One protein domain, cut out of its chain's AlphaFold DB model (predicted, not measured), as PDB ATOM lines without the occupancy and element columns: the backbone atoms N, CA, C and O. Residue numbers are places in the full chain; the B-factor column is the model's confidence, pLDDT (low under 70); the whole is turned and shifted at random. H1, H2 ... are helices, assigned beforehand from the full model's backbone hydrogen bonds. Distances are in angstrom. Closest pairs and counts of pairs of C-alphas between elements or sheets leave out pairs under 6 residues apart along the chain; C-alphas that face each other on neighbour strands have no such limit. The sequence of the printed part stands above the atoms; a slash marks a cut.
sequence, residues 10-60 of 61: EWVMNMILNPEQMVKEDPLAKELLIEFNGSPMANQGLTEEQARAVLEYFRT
ATOM      1  N   GLU A  10      54.889  43.186 136.011       98.25
ATOM      2  CA  GLU A  10      55.838  42.687 137.009       98.25
ATOM      3  C   GLU A  10      56.811  41.679 136.393       98.25
ATOM      4  O   GLU A  10      58.017  41.764 136.614       98.25
ATOM      5  N   TRP A  11      56.307  40.755 135.569       98.50
ATOM      6  CA  TRP A  11      57.151  39.762 134.907       98.50
ATOM      7  C   TRP A  11      58.121  40.427 133.922       98.50
ATOM      8  O   TRP A  11      59.305  40.093 133.896       98.50
ATOM      9  N   VAL A  12      57.647  41.416 133.153       98.38
ATOM     10  CA  VAL A  12      58.494  42.187 132.227       98.38
ATOM     11  C   VAL A  12      59.576  42.961 132.984       98.38
ATOM     12  O   VAL A  12      60.740  42.921 132.589       98.38
ATOM     13  N   MET A  13      59.224  43.611 134.095       98.44
ATOM     14  CA  MET A  13      60.185  44.322 134.947       98.44
ATOM     15  C   MET A  13      61.250  43.385 135.521       98.44
ATOM     16  O   MET A  13      62.440  43.689 135.438       98.44
ATOM     17  N   ASN A  14      60.848  42.225 136.045       98.62
ATOM     18  CA  ASN A  14      61.790  41.252 136.595       98.62
ATOM     19  C   ASN A  14      62.736  40.700 135.521       98.62
ATOM     20  O   ASN A  14      63.923  40.528 135.791       98.62
ATOM     21  N   MET A  15      62.246  40.486 134.294       98.44
ATOM     22  CA  MET A  15      63.089  40.087 133.162       98.44
ATOM     23  C   MET A  15      64.097  41.164 132.756       98.44
ATOM     24  O   MET A  15      65.221  40.828 132.398       98.44
ATOM     25  N   ILE A  16      63.732  42.446 132.813       98.50
ATOM     26  CA  ILE A  16      64.659  43.544 132.507       98.50
ATOM     27  C   ILE A  16      65.744  43.659 133.587       98.50
ATOM     28  O   ILE A  16      66.917  43.836 133.259       98.50
ATOM     29  N   LEU A  17      65.355  43.569 134.862       98.69
ATOM     30  CA  LEU A  17      66.245  43.823 135.998       98.69
ATOM     31  C   LEU A  17      67.135  42.626 136.350       98.69
ATOM     32  O   LEU A  17      68.317  42.804 136.639       98.69
ATOM     33  N   ASN A  18      66.583  41.410 136.330       98.50
ATOM     34  CA  ASN A  18      67.245  40.196 136.816       98.50
ATOM     35  C   ASN A  18      67.009  38.983 135.885       98.50
ATOM     36  O   ASN A  18      66.539  37.937 136.347       98.50
ATOM     37  N   PRO A  19      67.352  39.066 134.583       98.31
ATOM     38  CA  PRO A  19      67.051  38.002 133.616       98.31
ATOM     39  C   PRO A  19      67.677  36.649 133.988       98.31
ATOM     40  O   PRO A  19      67.073  35.597 133.788       98.31
ATOM     41  N   GLU A  20      68.872  36.657 134.580       98.06
ATOM     42  CA  GLU A  20      69.582  35.441 134.995       98.06
ATOM     43  C   GLU A  20      68.872  34.691 136.129       98.06
ATOM     44  O   GLU A  20      68.886  33.459 136.154       98.06
ATOM     45  N   GLN A  21      68.269  35.418 137.074       98.06
ATOM     46  CA  GLN A  21      67.480  34.819 138.149       98.06
ATOM     47  C   GLN A  21      66.153  34.298 137.602       98.06
ATOM     48  O   GLN A  21      65.779  33.164 137.893       98.06
ATOM     49  N   MET A  22      65.494  35.080 136.741       98.44
ATOM     50  CA  MET A  22      64.248  34.673 136.095       98.44
ATOM     51  C   MET A  22      64.409  33.345 135.351       98.44
ATOM     52  O   MET A  22      63.639  32.426 135.582       98.44
ATOM     53  N   VAL A  23      65.460  33.171 134.548       97.88
ATOM     54  CA  VAL A  23      65.728  31.898 133.849       97.88
ATOM     55  C   VAL A  23      65.916  30.707 134.806       97.88
ATOM     56  O   VAL A  23      65.617  29.567 134.442       97.88
ATOM     57  N   LYS A  24      66.431  30.939 136.019       97.88
ATOM     58  CA  LYS A  24      66.645  29.884 137.023       97.88
ATOM     59  C   LYS A  24      65.357  29.504 137.754       97.88
ATOM     60  O   LYS A  24      65.186  28.328 138.072       97.88
ATOM     61  N   GLU A  25      64.497  30.478 138.040       98.19
ATOM     62  CA  GLU A  25      63.382  30.335 138.986       98.19
ATOM     63  C   GLU A  25      61.998  30.334 138.320       98.19
ATOM     64  O   GLU A  25      61.094  29.654 138.801       98.19
ATOM     65  N   ASP A  26      61.826  31.050 137.207       98.38
ATOM     66  CA  ASP A  26      60.561  31.181 136.484       98.38
ATOM     67  C   ASP A  26      60.477  30.134 135.349       98.38
ATOM     68  O   ASP A  26      61.287  30.158 134.412       98.38
ATOM     69  N   PRO A  27      59.506  29.196 135.392       98.19
ATOM     70  CA  PRO A  27      59.385  28.146 134.380       98.19
ATOM     71  C   PRO A  27      59.209  28.692 132.961       98.19
ATOM     72  O   PRO A  27      59.768  28.139 132.018       98.19
ATOM     73  N   LEU A  28      58.493  29.809 132.812       98.06
ATOM     74  CA  LEU A  28      58.236  30.424 131.517       98.06
ATOM     75  C   LEU A  28      59.500  31.070 130.937       98.06
ATOM     76  O   LEU A  28      59.785  30.900 129.754       98.06
ATOM     77  N   ALA A  29      60.296  31.769 131.745       98.19
ATOM     78  CA  ALA A  29      61.595  32.286 131.317       98.19
ATOM     79  C   ALA A  29      62.535  31.152 130.871       98.19
ATOM     80  O   ALA A  29      63.249  31.290 129.874       98.19
ATOM     81  N   LYS A  30      62.499  30.005 131.561       98.12
ATOM     82  CA  LYS A  30      63.263  28.809 131.183       98.12
ATOM     83  C   LYS A  30      62.780  28.187 129.869       98.12
ATOM     84  O   LYS A  30      63.608  27.788 129.054       98.12
ATOM     85  N   GLU A  31      61.472  28.112 129.647       98.19
ATOM     86  CA  GLU A  31      60.895  27.644 128.379       98.19
ATOM     87  C   GLU A  31      61.300  28.549 127.214       98.19
ATOM     88  O   GLU A  31      61.777  28.053 126.194       98.19
ATOM     89  N   LEU A  32      61.209  29.871 127.394       97.62
ATOM     90  CA  LEU A  32      61.629  30.847 126.385       97.62
ATOM     91  C   LEU A  32      63.122  30.712 126.068       97.62
ATOM     92  O   LEU A  32      63.506  30.770 124.905       97.62
ATOM     93  N   LEU A  33      63.975  30.467 127.067       98.06
ATOM     94  CA  LEU A  33      65.391  30.200 126.815       98.06
ATOM     95  C   LEU A  33      65.580  29.008 125.860       98.06
ATOM     96  O   LEU A  33      66.399  29.090 124.948       98.06
ATOM     97  N   ILE A  34      64.834  27.915 126.052       97.94
ATOM     98  CA  ILE A  34      64.904  26.732 125.180       97.94
ATOM     99  C   ILE A  34      64.377  27.066 123.779       97.94
ATOM    100  O   ILE A  34      65.031  26.732 122.792       97.94
ATOM    101  N   GLU A  35      63.236  27.755 123.693       97.56
ATOM    102  CA  GLU A  35      62.622  28.188 122.430       97.56
ATOM    103  C   GLU A  35      63.583  29.051 121.596       97.56
ATOM    104  O   GLU A  35      63.695  28.874 120.383       97.56
ATOM    105  N   PHE A  36      64.344  29.929 122.252       96.94
ATOM    106  CA  PHE A  36      65.334  30.804 121.624       96.94
ATOM    107  C   PHE A  36      66.762  30.218 121.644       96.94
ATOM    108  O   PHE A  36      67.748  30.952 121.744       96.94
ATOM    109  N   ASN A  37      66.890  28.893 121.494       97.06
ATOM    110  CA  ASN A  37      68.153  28.161 121.291       97.06
ATOM    111  C   ASN A  37      69.201  28.333 122.402       97.06
ATOM    112  O   ASN A  37      70.405  28.330 122.147       97.06
ATOM    113  N   GLY A  38      68.760  28.499 123.644       96.56
ATOM    114  CA  GLY A  38      69.658  28.664 124.778       96.56
ATOM    115  C   GLY A  38      70.389  30.005 124.796       96.56
ATOM    116  O   GLY A  38      71.380  30.116 125.512       96.56
ATOM    117  N   SER A  39      69.943  31.007 124.028       97.19
ATOM    118  CA  SER A  39      70.534  32.348 124.036       97.19
ATOM    119  C   SER A  39      69.990  33.164 125.219       97.19
ATOM    120  O   SER A  39      68.820  33.554 125.200       97.19
ATOM    121  N   PRO A  40      70.787  33.410 126.279       96.44
ATOM    122  CA  PRO A  40      70.294  34.114 127.453       96.44
ATOM    123  C   PRO A  40      70.177  35.618 127.186       96.44
ATOM    124  O   PRO A  40      71.020  36.221 126.518       96.44
ATOM    125  N   MET A  41      69.164  36.248 127.780       96.94
ATOM    126  CA  MET A  41      69.089  37.706 127.846       96.94
ATOM    127  C   MET A  41      70.188  38.228 128.779       96.94
ATOM    128  O   MET A  41      70.228  37.876 129.957       96.94
ATOM    129  N   ALA A  42      71.073  39.080 128.261       96.94
ATOM    130  CA  ALA A  42      72.095  39.729 129.073       96.94
ATOM    131  C   ALA A  42      71.471  40.776 130.006       96.94
ATOM    132  O   ALA A  42      70.619  41.563 129.576       96.94
ATOM    133  N   ASN A  43      71.935  40.828 131.257       97.38
ATOM    134  CA  ASN A  43      71.573  41.909 132.164       97.38
ATOM    135  C   ASN A  43      72.160  43.231 131.644       97.38
ATOM    136  O   ASN A  43      73.371  43.354 131.463       97.38
ATOM    137  N   GLN A  44      71.293  44.212 131.390       97.31
ATOM    138  CA  GLN A  44      71.685  45.520 130.859       97.31
ATOM    139  C   GLN A  44      72.179  46.486 131.951       97.31
ATOM    140  O   GLN A  44      72.569  47.608 131.640       97.31
ATOM    141  N   GLY A  45      72.154  46.075 133.226       97.56
ATOM    142  CA  GLY A  45      72.592  46.895 134.357       97.56
ATOM    143  C   GLY A  45      71.683  48.095 134.630       97.56
ATOM    144  O   GLY A  45      72.155  49.112 135.135       97.56
ATOM    145  N   LEU A  46      70.402  48.001 134.261       98.38
ATOM    146  CA  LEU A  46      69.442  49.087 134.446       98.38
ATOM    147  C   LEU A  46      69.017  49.217 135.909       98.38
ATOM    148  O   LEU A  46      68.836  48.225 136.616       98.38
ATOM    149  N   THR A  47      68.796  50.455 136.342       98.62
ATOM    150  CA  THR A  47      68.111  50.731 137.610       98.62
ATOM    151  C   THR A  47      66.612  50.442 137.487       98.62
ATOM    152  O   THR A  47      66.063  50.387 136.383       98.62
ATOM    153  N   GLU A  48      65.910  50.308 138.617       98.31
ATOM    154  CA  GLU A  48      64.450  50.123 138.613       98.31
ATOM    155  C   GLU A  48      63.725  51.260 137.877       98.31
ATOM    156  O   GLU A  48      62.798  51.010 137.109       98.31
ATOM    157  N   GLU A  49      64.166  52.506 138.062       98.56
ATOM    158  CA  GLU A  49      63.578  53.669 137.393       98.56
ATOM    159  C   GLU A  49      63.737  53.589 135.867       98.56
ATOM    160  O   GLU A  49      62.782  53.822 135.125       98.56
ATOM    161  N   GLN A  50      64.917  53.184 135.388       98.69
ATOM    162  CA  GLN A  50      65.168  52.995 133.959       98.69
ATOM    163  C   GLN A  50      64.344  51.836 133.390       98.69
ATOM    164  O   GLN A  50      63.741  51.976 132.326       98.69
ATOM    165  N   ALA A  51      64.267  50.708 134.101       98.50
ATOM    166  CA  ALA A  51      63.424  49.584 133.703       98.50
ATOM    167  C   ALA A  51      61.942  49.987 133.643       98.50
ATOM    168  O   ALA A  51      61.241  49.635 132.692       98.50
ATOM    169  N   ARG A  52      61.479  50.804 134.599       98.50
ATOM    170  CA  ARG A  52      60.122  51.357 134.607       98.50
ATOM    171  C   ARG A  52      59.878  52.250 133.397       98.50
ATOM    172  O   ARG A  52      58.835  52.120 132.772       98.50
ATOM    173  N   ALA A  53      60.833  53.092 133.009       98.62
ATOM    174  CA  ALA A  53      60.708  53.901 131.796       98.62
ATOM    175  C   ALA A  53      60.545  53.036 130.528       98.62
ATOM    176  O   ALA A  53      59.717  53.350 129.672       98.62
ATOM    177  N   VAL A  54      61.267  51.911 130.429       98.31
ATOM    178  CA  VAL A  54      61.097  50.934 129.334       98.31
ATOM    179  C   VAL A  54      59.707  50.291 129.373       98.31
ATOM    180  O   VAL A  54      59.049  50.174 128.339       98.31
ATOM    181  N   LEU A  55      59.232  49.908 130.560       98.12
ATOM    182  CA  LEU A  55      57.896  49.342 130.738       98.12
ATOM    183  C   LEU A  55      56.794  50.326 130.317       98.12
ATOM    184  O   LEU A  55      55.859  49.934 129.620       98.12
ATOM    185  N   GLU A  56      56.903  51.596 130.714       98.31
ATOM    186  CA  GLU A  56      55.945  52.633 130.322       98.31
ATOM    187  C   GLU A  56      55.990  52.897 128.814       98.31
ATOM    188  O   GLU A  56      54.940  53.071 128.201       98.31
ATOM    189  N   TYR A  57      57.165  52.835 128.180       98.06
ATOM    190  CA  TYR A  57      57.253  52.896 126.721       98.06
ATOM    191  C   TYR A  57      56.464  51.755 126.059       98.06
ATOM    192  O   TYR A  57      55.661  52.013 125.161       98.06
ATOM    193  N   PHE A  58      56.594  50.514 126.546       97.81
ATOM    194  CA  PHE A  58      55.811  49.383 126.030       97.81
ATOM    195  C   PHE A  58      54.292  49.532 126.203       97.81
ATOM    196  O   PHE A  58      53.560  48.883 125.465       97.81
ATOM    197  N   ARG A  59      53.798  50.367 127.131       96.38
ATOM    198  CA  ARG A  59      52.355  50.664 127.270       96.38
ATOM    199  C   ARG A  59      51.813  51.596 126.191       96.38
ATOM    200  O   ARG A  59      50.600  51.713 126.052       96.38
ATOM    201  N   THR A  60      52.695  52.284 125.473       96.00
ATOM    202  CA  THR A  60      52.318  53.209 124.394       96.00
ATOM    203  C   THR A  60      52.255  52.547 123.016       96.00
ATOM    204  O   THR A  60      51.893  53.216 122.050       96.00
TER     205      THR A  60
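Overview. This is residues 10 to 60 of the 61 residues of the protein "Cytochrome c" of Eudoraea sp (UniProt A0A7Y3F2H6). The longest helix, H4, makes one end of this small all-helix domain; H1 packs across it, H2 follows, and H3 lies at the other end. The long link of residues 36 to 47 runs back along one side, from the H3 end to the H4 end. The printed part has 51 residues, with four named helices in the order H1, H2, H3, H4 and no named strand. It is only just compact, close to loose, with a radius of gyration of the C-alphas of 11.3 A and spans of 28 by 22 by 16 A.

Along the chain. Find C-alpha 48 at (64.450, 50.123, 138.613); from there H4, residues 48 to 58, runs 15.3 A to C-alpha 58 at (55.811, 49.383, 126.030). Go back to C-alpha 10 at (55.838, 42.687, 137.009), where H1, residues 10 to 17, begins. H2 takes residues 19 to 25. H3, residues 27 to 35, is 12.4 A long.

Arrangement. Look first at Ile 16 and Ala 51, the closest C-alphas of H1 and H4, 6.3 A apart: these helices touch at a steep tilt of 58 degrees, opposite ways. H1 and H2 are close but not clearly touching, with the C-alphas of Met 15 and Met 22 closest at 6.3 A. H2 and H3 touch only at the corner by their link, where the C-alphas of Val 23 and Lys 30 are closest at 4.8 A; their steep tilt is 64 degrees. H1 and H3 are only just apart, closest at 8.2 A, while H4 is apart from H2 and from H3. In H1, H3 and H4 every O i to N i+4 pair is within hydrogen-bond range; in H2, 2 of 3 are.

Size, cuts and confidence. The C-alphas of Asn 37 and Glu 49 are the two farthest apart, at 30.5 A. The printed part has no cut. The links H1 to H2 and H2 to H3 are tight; H3 to H4 is long, with 12 residues. The mean pLDDT of the printed part is 97.9, and no printed residue is under 70.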